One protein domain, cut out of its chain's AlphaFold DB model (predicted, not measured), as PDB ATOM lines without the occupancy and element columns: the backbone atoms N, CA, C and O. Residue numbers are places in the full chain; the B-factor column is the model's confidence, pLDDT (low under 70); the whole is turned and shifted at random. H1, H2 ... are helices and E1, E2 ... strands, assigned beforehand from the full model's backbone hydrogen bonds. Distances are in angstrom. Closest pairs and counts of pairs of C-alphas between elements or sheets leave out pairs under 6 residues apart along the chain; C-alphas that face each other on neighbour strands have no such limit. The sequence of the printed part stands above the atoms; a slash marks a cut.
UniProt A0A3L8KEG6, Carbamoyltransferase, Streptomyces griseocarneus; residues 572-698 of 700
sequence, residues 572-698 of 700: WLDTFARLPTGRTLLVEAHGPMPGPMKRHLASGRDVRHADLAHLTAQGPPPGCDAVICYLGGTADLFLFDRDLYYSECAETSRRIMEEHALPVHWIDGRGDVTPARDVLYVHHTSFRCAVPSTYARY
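This is residues 572 to 698 of the 700 residues of the protein "Carbamoyltransferase" of Streptomyces griseocarneus (UniProt A0A3L8KEG6). A strongly twisted sheet of five strands forms the middle, with H2 over one face and H6 and H7 on the other; H3 packs on H6, and the small H4 and H5 lie near H7. After H7 the last stretch, residues 684 to 698, loops round to the short H8. The printed part has 127 residues, with eight named helices and five named strands in the order H1 E1 H2 E2 H3 E3 H4 H5 H6 E4 E5 H7 H8. The mixed sheet runs E2 E1 E3 E4 E5, and the class is mixed, helices and strands. The whole is compact, with a radius of gyration of the C-alphas of 13.7 A and spans of 40 by 34 by 31 A.

H1, residues 572 to 576, begins at C-alpha 572 (46.913, -7.819, -2.956). E1 is residues 584 to 588, 12.9 A long, H2 595 to 602, E2 607 to 610, H3 612 to 618 and E3 626 to 630, 13.2 A. H4 is residues 637 to 640, H5 642 to 645, and H6 648 to 659, 16.1 A, beginning at (28.964, -16.593, 11.695). E4 is residues 664 to 667, E5 673 to 675, H7 676 to 683, 11.2 A, and H8 693 to 696, whose last C-alpha is at (28.532, -22.074, -15.281).

E2 and E1 are parallel (N 586 to O 608, 2.8 A), as are E1 and E3 (N 587 to O 628, 2.8 A) and E3 and E4 (N 665 to O 627, 2.9 A). E4 and E5 form an antiparallel hairpin (N 666 to O 674, 2.8 A). E1, H2, E2 and E3, H4 H5 H6, E4 are strand-helix-strand units, parallel neighbour strands joined through helices; E2, H3, E3 is a split one, with E1 between its strands. The crossovers of E1, H2, E2 and E2, H3, E3 are right-handed. H6 runs along E3 at 8 degrees on the local plane, at a height over the sheet of 10.1 A. H2, on the opposite face, is only just over E1, with 3 C-alphas. H6 and H7 touch, about perpendicular at 76 degrees; Ser 653 and Ala 676 have their closest C-alphas, 7.0 A. H1 and H3 only graze the sheet. H4 and H5 touch only at the corner. In H1, H2, H3 and H6 every O i to N i+4 pair is within hydrogen-bond range, in H7 3 of 4; H4, H5 and H8 are too short for one.

The C-alphas farthest apart, of Pro 596 and Arg 688, are 40.2 A from each other. The printed part has no cut and no long link. Mean pLDDT of the printed part is 82.1; residues 635 to 637, 683 to 690 and 693 are under 70.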
ATOM      1  N   TRP A 572      48.325  -8.173  -2.999       80.38
ATOM      2  CA  TRP A 572      46.913  -7.819  -2.956       80.38
ATOM      3  C   TRP A 572      46.469  -6.853  -4.058       80.38
ATOM      4  O   TRP A 572      45.287  -6.797  -4.374       80.38
ATOM      5  N   LEU A 573      47.382  -6.084  -4.663       81.56
ATOM      6  CA  LEU A 573      47.041  -5.205  -5.786       81.56
ATOM      7  C   LEU A 573      46.609  -6.029  -7.004       81.56
ATOM      8  O   LEU A 573      45.594  -5.728  -7.631       81.56
ATOM      9  N   ASP A 574      47.361  -7.087  -7.310       77.88
ATOM     10  CA  ASP A 574      47.072  -7.983  -8.428       77.88
ATOM     11  C   ASP A 574      45.810  -8.824  -8.164       77.88
ATOM     12  O   ASP A 574      45.005  -9.048  -9.069       77.88
ATOM     13  N   THR A 575      45.586  -9.263  -6.924       82.12
ATOM     14  CA  THR A 575      44.401 -10.063  -6.572       82.12
ATOM     15  C   THR A 575      43.127  -9.217  -6.470       82.12
ATOM     16  O   THR A 575      42.062  -9.689  -6.870       82.12
ATOM     17  N   PHE A 576      43.196  -7.961  -6.005       86.94
ATOM     18  CA  PHE A 576      42.030  -7.070  -5.870       86.94
ATOM     19  C   PHE A 576      41.429  -6.674  -7.222       86.94
ATOM     20  O   PHE A 576      40.261  -6.281  -7.282       86.94
ATOM     21  N   ALA A 577      42.170  -6.842  -8.321       80.56
ATOM     22  CA  ALA A 577      41.632  -6.719  -9.674       80.56
ATOM     23  C   ALA A 577      40.478  -7.705  -9.954       80.56
ATOM     24  O   ALA A 577      39.679  -7.470 -10.856       80.56
ATOM     25  N   ARG A 578      40.356  -8.782  -9.163       78.44
ATOM     26  CA  ARG A 578      39.259  -9.761  -9.240       78.44
ATOM     27  C   ARG A 578      37.977  -9.286  -8.552       78.44
ATOM     28  O   ARG A 578      36.920  -9.866  -8.773       78.44
ATOM     29  N   LEU A 579      38.054  -8.248  -7.717       85.06
ATOM     30  CA  LEU A 579      36.904  -7.715  -6.985       85.06
ATOM     31  C   LEU A 579      36.046  -6.807  -7.885       85.06
ATOM     32  O   LEU A 579      36.608  -5.930  -8.551       85.06
ATOM     33  N   PRO A 580      34.703  -6.881  -7.822       81.75
ATOM     34  CA  PRO A 580      33.799  -6.015  -8.589       81.75
ATOM     35  C   PRO A 580      34.005  -4.521  -8.308       81.75
ATOM     36  O   PRO A 580      34.033  -4.108  -7.152       81.75
ATOM     37  N   THR A 581      34.110  -3.684  -9.341       81.31
ATOM     38  CA  THR A 581      34.454  -2.246  -9.241       81.31
ATOM     39  C   THR A 581      33.320  -1.329  -8.746       81.31
ATOM     40  O   THR A 581      33.415  -0.115  -8.900       81.31
ATOM     41  N   GLY A 582      32.241  -1.884  -8.184       85.56
ATOM     42  CA  GLY A 582      31.041  -1.155  -7.751       85.56
ATOM     43  C   GLY A 582      31.008  -0.782  -6.262       85.56
ATOM     44  O   GLY A 582      32.023  -0.823  -5.556       85.56
ATOM     45  N   ARG A 583      29.811  -0.435  -5.773       91.31
ATOM     46  CA  ARG A 583      29.508  -0.206  -4.353       91.31
ATOM     47  C   ARG A 583      29.781  -1.468  -3.555       91.31
ATOM     48  O   ARG A 583      29.137  -2.497  -3.747       91.31
ATOM     49  N   THR A 584      30.733  -1.381  -2.640       92.69
ATOM     50  CA  THR A 584      31.253  -2.537  -1.914       92.69
ATOM     51  C   THR A 584      30.967  -2.381  -0.430       92.69
ATOM     52  O   THR A 584      31.262  -1.346   0.163       92.69
ATOM     53  N   LEU A 585      30.423  -3.423   0.191       93.38
ATOM     54  CA  LEU A 585      30.328  -3.512   1.641       93.38
ATOM     55  C   LEU A 585      31.524  -4.289   2.198       93.38
ATOM     56  O   LEU A 585      31.700  -5.454   1.856       93.38
ATOM     57  N   LEU A 586      32.332  -3.666   3.053       93.44
ATOM     58  CA  LEU A 586      33.450  -4.299   3.750       93.44
ATOM     59  C   LEU A 586      33.039  -4.716   5.170       93.44
ATOM     60  O   LEU A 586      32.559  -3.898   5.958       93.44
ATOM     61  N   VAL A 587      33.297  -5.983   5.489       92.25
ATOM     62  CA  VAL A 587      33.032  -6.637   6.773       92.25
ATOM     63  C   VAL A 587      34.355  -7.126   7.348       92.25
ATOM     64  O   VAL A 587      35.053  -7.913   6.718       92.25
ATOM     65  N   GLU A 588      34.725  -6.664   8.535       90.44
ATOM     66  CA  GLU A 588      35.985  -7.021   9.202       90.44
ATOM     67  C   GLU A 588      35.682  -8.054  10.305       90.44
ATOM     68  O   GLU A 588      35.415  -7.683  11.442       90.44
ATOM     69  N   ALA A 589      35.639  -9.347   9.955       80.94
ATOM     70  CA  ALA A 589      35.024 -10.389  10.790       80.94
ATOM     71  C   ALA A 589      35.901 -10.872  11.961       80.94
ATOM     72  O   ALA A 589      35.426 -10.967  13.089       80.94
ATOM     73  N   HIS A 590      37.178 -11.181  11.713       76.44
ATOM     74  CA  HIS A 590      38.096 -11.737  12.730       76.44
ATOM     75  C   HIS A 590      39.271 -10.806  13.055       76.44
ATOM     76  O   HIS A 590      40.295 -11.224  13.594       76.44
ATOM     77  N   GLY A 591      39.133  -9.527  12.712       83.31
ATOM     78  CA  GLY A 591      40.135  -8.496  12.942       83.31
ATOM     79  C   GLY A 591      40.055  -7.394  11.889       83.31
ATOM     80  O   GLY A 591      39.407  -7.579  10.859       83.31
ATOM     81  N   PRO A 592      40.703  -6.244  12.126       89.81
ATOM     82  CA  PRO A 592      40.718  -5.159  11.160       89.81
ATOM     83  C   PRO A 592      41.570  -5.521   9.939       89.81
ATOM     84  O   PRO A 592      42.666  -6.077  10.067       89.81
ATOM     85  N   MET A 593      41.093  -5.150   8.754       91.19
ATOM     86  CA  MET A 593      41.875  -5.214   7.527       91.19
ATOM     87  C   MET A 593      43.090  -4.281   7.657       91.19
ATOM     88  O   MET A 593      42.940  -3.135   8.103       91.19
ATOM     89  N   PRO A 594      44.292  -4.705   7.225       90.81
ATOM     90  CA  PRO A 594      45.471  -3.856   7.240       90.81
ATOM     91  C   PRO A 594      45.210  -2.514   6.552       90.81
ATOM     92  O   PRO A 594      44.678  -2.453   5.442       90.81
ATOM     93  N   GLY A 595      45.632  -1.420   7.194       90.81
ATOM     94  CA  GLY A 595      45.393  -0.057   6.708       90.81
ATOM     95  C   GLY A 595      45.760   0.178   5.232       90.81
ATOM     96  O   GLY A 595      44.966   0.801   4.526       90.81
ATOM     97  N   PRO A 596      46.911  -0.311   4.721       88.69
ATOM     98  CA  PRO A 596      47.250  -0.209   3.301       88.69
ATOM     99  C   PRO A 596      46.249  -0.905   2.368       88.69
ATOM    100  O   PRO A 596      45.849  -0.309   1.369       88.69
ATOM    101  N   MET A 597      45.806  -2.120   2.708       90.06
ATOM    102  CA  MET A 597      44.807  -2.859   1.930       90.06
ATOM    103  C   MET A 597      43.460  -2.137   1.948       90.06
ATOM    104  O   MET A 597      42.876  -1.907   0.894       90.06
ATOM    105  N   LYS A 598      43.017  -1.692   3.129       90.19
ATOM    106  CA  LYS A 598      41.757  -0.959   3.309       90.19
ATOM    107  C   LYS A 598      41.732   0.347   2.511       90.19
ATOM    108  O   LYS A 598      40.757   0.624   1.817       90.19
ATOM    109  N   ARG A 599      42.826   1.120   2.533       88.62
ATOM    110  CA  ARG A 599      42.971   2.335   1.708       88.62
ATOM    111  C   ARG A 599      42.951   2.031   0.214       88.62
ATOM    112  O   ARG A 599      42.351   2.791  -0.537       88.62
ATOM    113  N   HIS A 600      43.607   0.953  -0.217       86.38
ATOM    114  CA  HIS A 600      43.608   0.576  -1.626       86.38
ATOM    115  C   HIS A 600      42.225   0.110  -2.089       86.38
ATOM    116  O   HIS A 600      41.768   0.541  -3.140       86.38
ATOM    117  N   LEU A 601      41.527  -0.690  -1.280       87.69
ATOM    118  CA  LEU A 601      40.159  -1.112  -1.570       87.69
ATOM    119  C   LEU A 601      39.210   0.087  -1.718       87.69
ATOM    120  O   LEU A 601      38.381   0.100  -2.620       87.69
ATOM    121  N   ALA A 602      39.361   1.104  -0.864       86.56
ATOM    122  CA  ALA A 602      38.598   2.351  -0.934       86.56
ATOM    123  C   ALA A 602      38.997   3.264  -2.110       86.56
ATOM    124  O   ALA A 602      38.285   4.215  -2.431       86.56
ATOM    125  N   SER A 603      40.131   3.007  -2.770       84.38
ATOM    126  CA  SER A 603      40.588   3.814  -3.899       84.38
ATOM    127  C   SER A 603      39.718   3.543  -5.127       84.38
ATOM    128  O   SER A 603      39.749   2.461  -5.708       84.38
ATOM    129  N   GLY A 604      38.917   4.536  -5.520       75.00
ATOM    130  CA  GLY A 604      38.054   4.444  -6.699       75.00
ATOM    131  C   GLY A 604      36.801   3.580  -6.516       75.00
ATOM    132  O   GLY A 604      36.176   3.235  -7.516       75.00
ATOM    133  N   ARG A 605      36.423   3.235  -5.275       84.69
ATOM    134  CA  ARG A 605      35.203   2.473  -4.945       84.69
ATOM    135  C   ARG A 605      34.427   3.165  -3.822       84.69
ATOM    136  O   ARG A 605      35.032   3.697  -2.896       84.69
ATOM    137  N   ASP A 606      33.095   3.121  -3.875       89.50
ATOM    138  CA  ASP A 606      32.247   3.484  -2.727       89.50
ATOM    139  C   ASP A 606      32.237   2.298  -1.753       89.50
ATOM    140  O   ASP A 606      31.500   1.326  -1.941       89.50
ATOM    141  N   VAL A 607      33.145   2.345  -0.772       91.00
ATOM    142  CA  VAL A 607      33.287   1.317   0.265       91.00
ATOM    143  C   VAL A 607      32.531   1.744   1.513       91.00
ATOM    144  O   VAL A 607      32.878   2.729   2.166       91.00
ATOM    145  N   ARG A 608      31.526   0.951   1.879       90.88
ATOM    146  CA  ARG A 608      30.782   1.085   3.133       90.88
ATOM    147  C   ARG A 608      31.253   0.044   4.130       90.88
ATOM    148  O   ARG A 608      31.660  -1.047   3.749       90.88
ATOM    149  N   HIS A 609      31.151   0.373   5.407       90.44
ATOM    150  CA  HIS A 609      31.457  -0.545   6.496       90.44
ATOM    151  C   HIS A 609      30.167  -1.075   7.112       90.44
ATOM    152  O   HIS A 609      29.216  -0.312   7.287       90.44
ATOM    153  N   ALA A 610      30.150  -2.359   7.459       84.38
ATOM    154  CA  ALA A 610      29.082  -2.956   8.250       84.38
ATOM    155  C   ALA A 610      29.643  -3.769   9.414       84.38
ATOM    156  O   ALA A 610      30.715  -4.368   9.322       84.38
ATOM    157  N   ASP A 611      28.866  -3.794  10.493       83.38
ATOM    158  CA  ASP A 611      29.028  -4.752  11.578       83.38
ATOM    159  C   ASP A 611      28.526  -6.126  11.111       83.38
ATOM    160  O   ASP A 611      27.460  -6.229  10.492       83.38
ATOM    161  N   LEU A 612      29.291  -7.176  11.413       85.88
ATOM    162  CA  LEU A 612      28.900  -8.549  11.131       85.88
ATOM    163  C   LEU A 612      27.565  -8.888  11.809       85.88
ATOM    164  O   LEU A 612      26.697  -9.442  11.147       85.88
ATOM    165  N   ALA A 613      27.346  -8.461  13.057       83.69
ATOM    166  CA  ALA A 613      26.099  -8.732  13.778       83.69
ATOM    167  C   ALA A 613      24.876  -8.094  13.093       83.69
ATOM    168  O   ALA A 613      23.797  -8.688  13.023       83.69
ATOM    169  N   HIS A 614      25.046  -6.888  12.542       82.12
ATOM    170  CA  HIS A 614      24.000  -6.218  11.770       82.12
ATOM    171  C   HIS A 614      23.694  -6.972  10.474       82.12
ATOM    172  O   HIS A 614      22.526  -7.186  10.153       82.12
ATOM    173  N   LEU A 615      24.732  -7.416   9.762       86.19
ATOM    174  CA  LEU A 615      24.579  -8.218   8.552       86.19
ATOM    175  C   LEU A 615      23.887  -9.552   8.820       86.19
ATOM    176  O   LEU A 615      22.990  -9.923   8.062       86.19
ATOM    177  N   THR A 616      24.243 -10.231   9.911       84.94
ATOM    178  CA  THR A 616      23.578 -11.460  10.354       84.94
ATOM    179  C   THR A 616      22.083 -11.219  10.589       84.94
ATOM    180  O   THR A 616      21.252 -12.051  10.224       84.94
ATOM    181  N   ALA A 617      21.705 -10.082  11.175       84.81
ATOM    182  CA  ALA A 617      20.317  -9.800  11.529       84.81
ATOM    183  C   ALA A 617      19.465  -9.256  10.366       84.81
ATOM    184  O   ALA A 617      18.299  -9.630  10.249       84.81
ATOM    185  N   GLN A 618      20.008  -8.356   9.539       83.38
ATOM    186  CA  GLN A 618      19.228  -7.523   8.607       83.38
ATOM    187  C   GLN A 618      19.666  -7.626   7.138       83.38
ATOM    188  O   GLN A 618      18.984  -7.088   6.266       83.38
ATOM    189  N   GLY A 619      20.767  -8.325   6.845       84.31
ATOM    190  CA  GLY A 619      21.324  -8.402   5.497       84.31
ATOM    191  C   GLY A 619      22.040  -7.115   5.056       84.31
ATOM    192  O   GLY A 619      22.192  -6.167   5.832       84.31
ATOM    193  N   PRO A 620      22.564  -7.080   3.819       89.00
ATOM    194  CA  PRO A 620      23.323  -5.951   3.304       89.00
ATOM    195  C   PRO A 620      22.394  -4.772   2.965       89.00
ATOM    196  O   PRO A 620      21.273  -4.979   2.493       89.00
ATOM    197  N   PRO A 621      22.848  -3.516   3.150       85.00
ATOM    198  CA  PRO A 621      22.043  -2.347   2.836       85.00
ATOM    199  C   PRO A 621      21.735  -2.259   1.326       85.00
ATOM    200  O   PRO A 621      22.530  -2.716   0.499       85.00
ATOM    201  N   PRO A 622      20.610  -1.628   0.929       83.75
ATOM    202  CA  PRO A 622      20.224  -1.519  -0.475       83.75
ATOM    203  C   PRO A 622      21.287  -0.838  -1.351       83.75
ATOM    204  O   PRO A 622      21.871   0.184  -0.977       83.75
ATOM    205  N   GLY A 623      21.474  -1.367  -2.564       85.56
ATOM    206  CA  GLY A 623      22.355  -0.785  -3.580       85.56
ATOM    207  C   GLY A 623      23.839  -1.144  -3.451       85.56
ATOM    208  O   GLY A 623      24.657  -0.479  -4.078       85.56
ATOM    209  N   CYS A 624      24.200  -2.151  -2.653       88.88
ATOM    210  CA  CYS A 624      25.521  -2.780  -2.723       88.88
ATOM    211  C   CYS A 624      25.627  -3.683  -3.961       88.88
ATOM    212  O   CYS A 624      24.696  -4.424  -4.253       88.88
ATOM    213  N   ASP A 625      26.772  -3.651  -4.646       90.44
ATOM    214  CA  ASP A 625      27.090  -4.513  -5.792       90.44
ATOM    215  C   ASP A 625      27.890  -5.757  -5.371       90.44
ATOM    216  O   ASP A 625      27.889  -6.763  -6.075       90.44
ATOM    217  N   ALA A 626      28.596  -5.693  -4.235       92.88
ATOM    218  CA  ALA A 626      29.369  -6.801  -3.678       92.88
ATOM    219  C   ALA A 626      29.571  -6.667  -2.161       92.88
ATOM    220  O   ALA A 626      29.580  -5.560  -1.613       92.88
ATOM    221  N   VAL A 627      29.808  -7.799  -1.498       93.56
ATOM    222  CA  VAL A 627      30.248  -7.864  -0.096       93.56
ATOM    223  C   VAL A 627      31.647  -8.467  -0.034       93.56
ATOM    224  O   VAL A 627      31.959  -9.428  -0.735       93.56
ATOM    225  N   ILE A 628      32.501  -7.891   0.802       93.31
ATOM    226  CA  ILE A 628      33.864  -8.341   1.055       93.31
ATOM    227  C   ILE A 628      34.005  -8.612   2.544       93.31
ATOM    228  O   ILE A 628      33.889  -7.691   3.348       93.31
ATOM    229  N   CYS A 629      34.315  -9.851   2.906       91.94
ATOM    230  CA  CYS A 629      34.632 -10.225   4.277       91.94
ATOM    231  C   CYS A 629      36.144 -10.390   4.434       91.94
ATOM    232  O   CYS A 629      36.766 -11.203   3.752       91.94
ATOM    233  N   TYR A 630      36.738  -9.631   5.347       91.19
ATOM    234  CA  TYR A 630      38.116  -9.809   5.771       91.19
ATOM    235  C   TYR A 630      38.182 -10.748   6.972       91.19
ATOM    236  O   TYR A 630      37.508 -10.537   7.984       91.19
ATOM    237  N   LEU A 631      39.008 -11.784   6.849       85.06
ATOM    238  CA  LEU A 631      39.017 -12.924   7.760       85.06
ATOM    239  C   LEU A 631      40.244 -12.990   8.684       85.06
ATOM    240  O   LEU A 631      40.324 -13.901   9.499       85.06
ATOM    241  N   GLY A 632      41.182 -12.039   8.612       80.25
ATOM    242  CA  GLY A 632      42.338 -11.938   9.524       80.25
ATOM    243  C   GLY A 632      43.426 -13.009   9.344       80.25
ATOM    244  O   GLY A 632      44.610 -12.679   9.369       80.25
ATOM    245  N   GLY A 633      43.034 -14.269   9.145       75.94
ATOM    246  CA  GLY A 633      43.900 -15.411   8.849       75.94
ATOM    247  C   GLY A 633      44.345 -15.465   7.389       75.94
ATOM    248  O   GLY A 633      44.019 -14.579   6.602       75.94
ATOM    249  N   THR A 634      45.116 -16.492   7.031       73.31
ATOM    250  CA  THR A 634      45.647 -16.687   5.675       73.31
ATOM    251  C   THR A 634      44.711 -17.541   4.811       73.31
ATOM    252  O   THR A 634      43.954 -18.361   5.325       73.31
ATOM    253  N   ALA A 635      44.744 -17.373   3.491       66.94
ATOM    254  CA  ALA A 635      43.770 -17.933   2.560       66.94
ATOM    255  C   ALA A 635      43.882 -19.441   2.392       66.94
ATOM    256  O   ALA A 635      42.923 -20.097   1.996       66.94
ATOM    257  N   ASP A 636      45.016 -20.021   2.760       64.50
ATOM    258  CA  ASP A 636      45.173 -21.465   2.841       64.50
ATOM    259  C   ASP A 636      44.273 -22.088   3.907       64.50
ATOM    260  O   ASP A 636      43.847 -23.231   3.764       64.50
ATOM    261  N   LEU A 637      43.888 -21.326   4.929       69.88
ATOM    262  CA  LEU A 637      42.904 -21.763   5.913       69.88
ATOM    263  C   LEU A 637      41.484 -21.744   5.334       69.88
ATOM    264  O   LEU A 637      40.628 -22.491   5.801       69.88
ATOM    265  N   PHE A 638      41.234 -21.001   4.250       72.44
ATOM    266  CA  PHE A 638      39.919 -20.952   3.618       72.44
ATOM    267  C   PHE A 638      39.491 -22.247   2.993       72.44
ATOM    268  O   PHE A 638      38.370 -22.244   2.550       72.44
ATOM    269  N   LEU A 639      40.313 -23.289   2.858       72.44
ATOM    270  CA  LEU A 639      39.889 -24.672   2.559       72.44
ATOM    271  C   LEU A 639      40.239 -25.656   3.654       72.44
ATOM    272  O   LEU A 639      39.740 -26.780   3.612       72.44
ATOM    273  N   PHE A 640      41.074 -25.230   4.612       73.62
ATOM    274  CA  PHE A 640      41.700 -26.115   5.591       73.62
ATOM    275  C   PHE A 640      41.476 -25.767   7.085       73.62
ATOM    276  O   PHE A 640      41.954 -26.500   7.951       73.62
ATOM    277  N   ASP A 641      40.649 -24.766   7.398       77.88
ATOM    278  CA  ASP A 641      40.154 -24.469   8.741       77.88
ATOM    279  C   ASP A 641      38.620 -24.530   8.865       77.88
ATOM    280  O   ASP A 641      37.897 -23.614   8.474       77.88
ATOM    281  N   ARG A 642      38.114 -25.594   9.494       76.75
ATOM    282  CA  ARG A 642      36.680 -25.770   9.755       76.75
ATOM    283  C   ARG A 642      36.065 -24.589  10.518       76.75
ATOM    284  O   ARG A 642      34.921 -24.242  10.257       76.75
ATOM    285  N   ASP A 643      36.782 -23.968  11.440       79.50
ATOM    286  CA  ASP A 643      36.217 -22.917  12.285       79.50
ATOM    287  C   ASP A 643      36.045 -21.612  11.492       79.50
ATOM    288  O   ASP A 643      35.061 -20.895  11.679       79.50
ATOM    289  N   LEU A 644      36.920 -21.361  10.515       75.94
ATOM    290  CA  LEU A 644      36.771 -20.257   9.565       75.94
ATOM    291  C   LEU A 644      35.554 -20.446   8.646       75.94
ATOM    292  O   LEU A 644      34.795 -19.510   8.380       75.94
ATOM    293  N   TYR A 645      35.344 -21.687   8.211       77.19
ATOM    294  CA  TYR A 645      34.257 -22.118   7.332       77.19
ATOM    295  C   TYR A 645      32.872 -22.182   7.946       77.19
ATOM    296  O   TYR A 645      31.884 -22.019   7.238       77.19
ATOM    297  N   TYR A 646      32.797 -22.525   9.226       79.19
ATOM    298  CA  TYR A 646      31.552 -22.663   9.978       79.19
ATOM    299  C   TYR A 646      31.353 -21.481  10.932       79.19
ATOM    300  O   TYR A 646      30.676 -21.588  11.953       79.19
ATOM    301  N   SER A 647      31.966 -20.346  10.600       83.81
ATOM    302  CA  SER A 647      31.827 -19.102  11.339       83.81
ATOM    303  C   SER A 647      30.482 -18.425  11.058       83.81
ATOM    304  O   SER A 647      29.838 -18.648  10.030       83.81
ATOM    305  N   GLU A 648      30.088 -17.507  11.941       87.00
ATOM    306  CA  GLU A 648      28.964 -16.593  11.695       87.00
ATOM    307  C   GLU A 648      29.146 -15.806  10.384       87.00
ATOM    308  O   GLU A 648      28.184 -15.553   9.657       87.00
ATOM    309  N   CYS A 649      30.393 -15.482  10.028       87.44
ATOM    310  CA  CYS A 649      30.727 -14.814   8.774       87.44
ATOM    311  C   CYS A 649      30.415 -15.682   7.549       87.44
ATOM    312  O   CYS A 649      29.869 -15.184   6.560       87.44
ATOM    313  N   ALA A 650      30.721 -16.976   7.611       86.44
ATOM    314  CA  ALA A 650      30.423 -17.913   6.540       86.44
ATOM    315  C   ALA A 650      28.912 -18.108   6.349       86.44
ATOM    316  O   ALA A 650      28.417 -18.025   5.223       86.44
ATOM    317  N   GLU A 651      28.169 -18.272   7.444       87.06
ATOM    318  CA  GLU A 651      26.710 -18.402   7.401       87.06
ATOM    319  C   GLU A 651      26.034 -17.122   6.883       87.06
ATOM    320  O   GLU A 651      25.148 -17.167   6.028       87.06
ATOM    321  N   THR A 652      26.522 -15.958   7.310       88.50
ATOM    322  CA  THR A 652      26.074 -14.658   6.794       88.50
ATOM    323  C   THR A 652      26.372 -14.515   5.303       88.50
ATOM    324  O   THR A 652      25.506 -14.107   4.530       88.50
ATOM    325  N   SER A 653      27.573 -14.910   4.864       89.25
ATOM    326  CA  SER A 653      27.955 -14.907   3.446       89.25
ATOM    327  C   SER A 653      27.008 -15.774   2.613       89.25
ATOM    328  O   SER A 653      26.584 -15.362   1.532       89.25
ATOM    329  N   ARG A 654      26.638 -16.957   3.124       87.31
ATOM    330  CA  ARG A 654      25.690 -17.875   2.480       87.31
ATOM    331  C   ARG A 654      24.324 -17.219   2.285       87.31
ATOM    332  O   ARG A 654      23.850 -17.145   1.153       87.31
ATOM    333  N   ARG A 655      23.746 -16.663   3.352       87.44
ATOM    334  CA  ARG A 655      22.450 -15.967   3.301       87.44
ATOM    335  C   ARG A 655      22.457 -14.783   2.339       87.44
ATOM    336  O   ARG A 655      21.533 -14.645   1.550       87.44
ATOM    337  N   ILE A 656      23.527 -13.985   2.315       89.56
ATOM    338  CA  ILE A 656      23.672 -12.871   1.359       89.56
ATOM    339  C   ILE A 656      23.595 -13.360  -0.091       89.56
ATOM    340  O   ILE A 656      22.916 -12.758  -0.926       89.56
ATOM    341  N   MET A 657      24.289 -14.453  -0.403       87.88
ATOM    342  CA  MET A 657      24.309 -14.997  -1.758       87.88
ATOM    343  C   MET A 657      22.972 -15.606  -2.181       87.88
ATOM    344  O   MET A 657      22.658 -15.548  -3.370       87.88
ATOM    345  N   GLU A 658      22.219 -16.183  -1.243       84.75
ATOM    346  CA  GLU A 658      20.919 -16.819  -1.485       84.75
ATOM    347  C   GLU A 658      19.768 -15.802  -1.525       84.75
ATOM    348  O   GLU A 658      19.007 -15.775  -2.488       84.75
ATOM    349  N   GLU A 659      19.651 -14.954  -0.502       88.31
ATOM    350  CA  GLU A 659      18.514 -14.044  -0.297       88.31
ATOM    351  C   GLU A 659      18.641 -12.756  -1.128       88.31
ATOM    352  O   GLU A 659      17.641 -12.221  -1.604       88.31
ATOM    353  N   HIS A 660      19.866 -12.256  -1.333       86.12
ATOM    354  CA  HIS A 660      20.112 -10.960  -1.982       86.12
ATOM    355  C   HIS A 660      20.790 -11.071  -3.352       86.12
ATOM    356  O   HIS A 660      20.963 -10.058  -4.027       86.12
ATOM    357  N   ALA A 661      21.191 -12.279  -3.764       86.88
ATOM    358  CA  ALA A 661      21.897 -12.540  -5.020       86.88
ATOM    359  C   ALA A 661      23.169 -11.684  -5.229       86.88
ATOM    360  O   ALA A 661      23.590 -11.459  -6.365       86.88
ATOM    361  N   LEU A 662      23.812 -11.242  -4.142       88.69
ATOM    362  CA  LEU A 662      25.033 -10.438  -4.199       88.69
ATOM    363  C   LEU A 662      26.290 -11.319  -4.195       88.69
ATOM    364  O   LEU A 662      26.340 -12.324  -3.476       88.69
ATOM    365  N   PRO A 663      27.334 -10.962  -4.961       89.94
ATOM    366  CA  PRO A 663      28.614 -11.643  -4.889       89.94
ATOM    367  C   PRO A 663      29.311 -11.324  -3.562       89.94
ATOM    368  O   PRO A 663      29.487 -10.160  -3.193       89.94
ATOM    369  N   VAL A 664      29.752 -12.372  -2.866       91.50
ATOM    370  CA  VAL A 664      30.527 -12.270  -1.625       91.50
ATOM    371  C   VAL A 664      31.947 -12.775  -1.875       91.50
ATOM    372  O   VAL A 664      32.133 -13.853  -2.443       91.50
ATOM    373  N   HIS A 665      32.946 -12.006  -1.450       90.69
ATOM    374  CA  HIS A 665      34.364 -12.353  -1.553       90.69
ATOM    375  C   HIS A 665      35.004 -12.382  -0.173       90.69
ATOM    376  O   HIS A 665      34.688 -11.558   0.683       90.69
ATOM    377  N   TRP A 666      35.938 -13.301   0.026       89.56
ATOM    378  CA  TRP A 666      36.785 -13.350   1.206       89.56
ATOM    379  C   TRP A 666      38.181 -12.840   0.882       89.56
ATOM    380  O   TRP A 666      38.725 -13.134  -0.186       89.56
ATOM    381  N   ILE A 667      38.727 -12.059   1.814       89.19
ATOM    382  CA  ILE A 667      40.084 -11.520   1.757       89.19
ATOM    383  C   ILE A 667      40.826 -11.908   3.030       89.19
ATOM    384  O   ILE A 667      40.321 -11.744   4.143       89.19
ATOM    385  N   ASP A 668      42.029 -12.429   2.852       86.06
ATOM    386  CA  ASP A 668      42.894 -12.899   3.930       86.06
ATOM    387  C   ASP A 668      43.939 -11.831   4.325       86.06
ATOM    388  O   ASP A 668      44.032 -10.762   3.713       86.06
ATOM    389  N   GLY A 669      44.765 -12.120   5.332       81.81
ATOM    390  CA  GLY A 669      45.852 -11.235   5.773       81.81
ATOM    391  C   GLY A 669      46.995 -11.030   4.762       81.81
ATOM    392  O   GLY A 669      47.797 -10.114   4.937       81.81
ATOM    393  N   ARG A 670      47.090 -11.853   3.708       78.62
ATOM    394  CA  ARG A 670      48.038 -11.703   2.583       78.62
ATOM    395  C   ARG A 670      47.427 -10.912   1.414       78.62
ATOM    396  O   ARG A 670      48.151 -10.453   0.530       78.62
ATOM    397  N   GLY A 671      46.112 -10.707   1.461       83.94
ATOM    398  CA  GLY A 671      45.265 -10.096   0.454       83.94
ATOM    399  C   GLY A 671      44.902 -11.000  -0.714       83.94
ATOM    400  O   GLY A 671      44.540 -10.507  -1.779       83.94
ATOM    401  N   ASP A 672      44.941 -12.308  -0.520       83.12
ATOM    402  CA  ASP A 672      44.355 -13.287  -1.421       83.12
ATOM    403  C   ASP A 672      42.842 -13.066  -1.497       83.12
ATOM    404  O   ASP A 672      42.157 -12.965  -0.478       83.12
ATOM    405  N   VAL A 673      42.313 -13.015  -2.719       84.19
ATOM    406  CA  VAL A 673      40.884 -12.824  -2.983       84.19
ATOM    407  C   VAL A 673      40.288 -14.146  -3.439       84.19
ATOM    408  O   VAL A 673      40.708 -14.694  -4.460       84.19
ATOM    409  N   THR A 674      39.282 -14.631  -2.712       82.81
ATOM    410  CA  THR A 674      38.563 -15.865  -3.055       82.81
ATOM    411  C   THR A 674      37.054 -15.615  -3.073       82.81
ATOM    412  O   THR A 674      36.533 -15.028  -2.122       82.81
ATOM    413  N   PRO A 675      36.310 -16.043  -4.110       85.88
ATOM    414  CA  PRO A 675      34.852 -15.994  -4.075       85.88
ATOM    415  C   PRO A 675      34.311 -16.892  -2.950       85.88
ATOM    416  O   PRO A 675      34.536 -18.102  -2.951       85.88
ATOM    417  N   ALA A 676      33.564 -16.317  -2.002       86.38
ATOM    418  CA  ALA A 676      32.982 -17.065  -0.881       86.38
ATOM    419  C   ALA A 676      32.008 -18.141  -1.374       86.38
ATOM    420  O   ALA A 676      31.880 -19.203  -0.769       86.38
ATOM    421  N   ARG A 677      31.349 -17.880  -2.512       81.56
ATOM    422  CA  ARG A 677      30.485 -18.842  -3.201       81.56
ATOM    423  C   ARG A 677      31.233 -20.121  -3.531       81.56
ATOM    424  O   ARG A 677      30.794 -21.194  -3.148       81.56
ATOM    425  N   ASP A 678      32.371 -20.007  -4.202       78.44
ATOM    426  CA  ASP A 678      33.112 -21.181  -4.658       78.44
ATOM    427  C   ASP A 678      33.542 -22.036  -3.462       78.44
ATOM    428  O   ASP A 678      33.474 -23.256  -3.524       78.44
ATOM    429  N   VAL A 679      33.871 -21.385  -2.346       79.38
ATOM    430  CA  VAL A 679      34.287 -22.007  -1.092       79.38
ATOM    431  C   VAL A 679      33.135 -22.700  -0.348       79.38
ATOM    432  O   VAL A 679      33.221 -23.883  -0.015       79.38
ATOM    433  N   LEU A 680      32.023 -21.999  -0.121       78.62
ATOM    434  CA  LEU A 680      30.862 -22.535   0.597       78.62
ATOM    435  C   LEU A 680      30.196 -23.699  -0.161       78.62
ATOM    436  O   LEU A 680      29.688 -24.636   0.459       78.62
ATOM    437  N   TYR A 681      30.262 -23.692  -1.496       74.25
ATOM    438  CA  TYR A 681      29.739 -24.769  -2.342       74.25
ATOM    439  C   TYR A 681      30.563 -26.061  -2.274       74.25
ATOM    440  O   TYR A 681      29.984 -27.142  -2.373       74.25
ATOM    441  N   VAL A 682      31.884 -25.995  -2.046       72.25
ATOM    442  CA  VAL A 682      32.707 -27.205  -1.812       72.25
ATOM    443  C   VAL A 682      32.235 -27.967  -0.564       72.25
ATOM    444  O   VAL A 682      32.454 -29.174  -0.433       72.25
ATOM    445  N   HIS A 683      31.560 -27.280   0.354       68.00
ATOM    446  CA  HIS A 683      31.264 -27.790   1.677       68.00
ATOM    447  C   HIS A 683      29.828 -28.333   1.868       68.00
ATOM    448  O   HIS A 683      29.659 -29.306   2.607       68.00
ATOM    449  N   HIS A 684      28.800 -27.749   1.233       58.94
ATOM    450  CA  HIS A 684      27.389 -27.962   1.601       58.94
ATOM    451  C   HIS A 684      26.968 -29.451   1.635       58.94
ATOM    452  O   HIS A 684      26.819 -30.110   0.607       58.94
ATOM    453  N   THR A 685      26.736 -29.985   2.838       55.00
ATOM    454  CA  THR A 685      26.433 -31.407   3.090       55.00
ATOM    455  C   THR A 685      24.999 -31.810   2.735       55.00
ATOM    456  O   THR A 685      24.706 -33.002   2.667       55.00
ATOM    457  N   SER A 686      24.109 -30.846   2.491       46.47
ATOM    458  CA  SER A 686      22.655 -31.075   2.433       46.47
ATOM    459  C   SER A 686      21.994 -30.851   1.063       46.47
ATOM    460  O   SER A 686      20.784 -31.024   0.961       46.47
ATOM    461  N   PHE A 687      22.734 -30.510  -0.003       48.50
ATOM    462  CA  PHE A 687      22.149 -30.288  -1.338       48.50
ATOM    463  C   PHE A 687      23.066 -30.773  -2.464       48.50
ATOM    464  O   PHE A 687      24.283 -30.607  -2.407       48.50
ATOM    465  N   ARG A 688      22.469 -31.315  -3.536       47.69
ATOM    466  CA  ARG A 688      23.137 -31.391  -4.842       47.69
ATOM    467  C   ARG A 688      23.305 -29.959  -5.347       47.69
ATOM    468  O   ARG A 688      22.324 -29.343  -5.749       47.69
ATOM    469  N   CYS A 689      24.520 -29.427  -5.307       53.19
ATOM    470  CA  CYS A 689      24.790 -28.117  -5.886       53.19
ATOM    471  C   CYS A 689      24.914 -28.222  -7.407       53.19
ATOM    472  O   CYS A 689      25.665 -29.049  -7.922       53.19
ATOM    473  N   ALA A 690      24.188 -27.360  -8.119       65.81
ATOM    474  CA  ALA A 690      24.520 -27.036  -9.499       65.81
ATOM    475  C   ALA A 690      25.915 -26.391  -9.557       65.81
ATOM    476  O   ALA A 690      26.396 -25.849  -8.559       65.81
ATOM    477  N   VAL A 691      26.546 -26.430 -10.733       72.69
ATOM    478  CA  VAL A 691      27.815 -25.737 -10.985       72.69
ATOM    479  C   VAL A 691      27.686 -24.266 -10.549       72.69
ATOM    480  O   VAL A 691      26.739 -23.607 -10.992       72.69
ATOM    481  N   PRO A 692      28.594 -23.732  -9.704       73.00
ATOM    482  CA  PRO A 692      28.601 -22.333  -9.313       73.00
ATOM    483  C   PRO A 692      28.455 -21.427 -10.530       73.00
ATOM    484  O   PRO A 692      29.083 -21.660 -11.564       73.00
ATOM    485  N   SER A 693      27.667 -20.358 -10.407       69.50
ATOM    486  CA  SER A 693      27.461 -19.387 -11.492       69.50
ATOM    487  C   SER A 693      28.780 -18.842 -12.057       69.50
ATOM    488  O   SER A 693      28.869 -18.570 -13.250       69.50
ATOM    489  N   THR A 694      29.811 -18.737 -11.209       71.56
ATOM    490  CA  THR A 694      31.184 -18.353 -11.570       71.56
ATOM    491  C   THR A 694      31.775 -19.258 -12.653       71.56
ATOM    492  O   THR A 694      32.509 -18.793 -13.525       71.56
ATOM    493  N   TYR A 695      31.439 -20.550 -12.614       78.19
ATOM    494  CA  TYR A 695      31.935 -21.558 -13.545       78.19
ATOM    495  C   TYR A 695      30.912 -21.935 -14.616       78.19
ATOM    496  O   TYR A 695      31.302 -22.434 -15.668       78.19
ATOM    497  N   ALA A 696      29.622 -21.673 -14.392       79.44
ATOM    498  CA  ALA A 696      28.532 -22.074 -15.281       79.44
ATOM    499  C   ALA A 696      28.756 -21.650 -16.744       79.44
ATOM    500  O   ALA A 696      28.469 -22.423 -17.654       79.44
ATOM    501  N   ARG A 697      29.355 -20.471 -16.975       84.69
ATOM    502  CA  ARG A 697      29.678 -19.975 -18.324       84.69
ATOM    503  C   ARG A 697      30.610 -20.891 -19.128       84.69
ATOM    504  O   ARG A 697      30.557 -20.861 -20.349       84.69
ATOM    505  N   TYR A 698      31.450 -21.691 -18.465       83.44
ATOM    506  CA  TYR A 698      32.392 -22.599 -19.128       83.44
ATOM    507  C   TYR A 698      31.750 -23.928 -19.539       83.44
ATOM    508  O   TYR A 698      32.347 -24.684 -20.300       83.44
TER     509      TYR A 698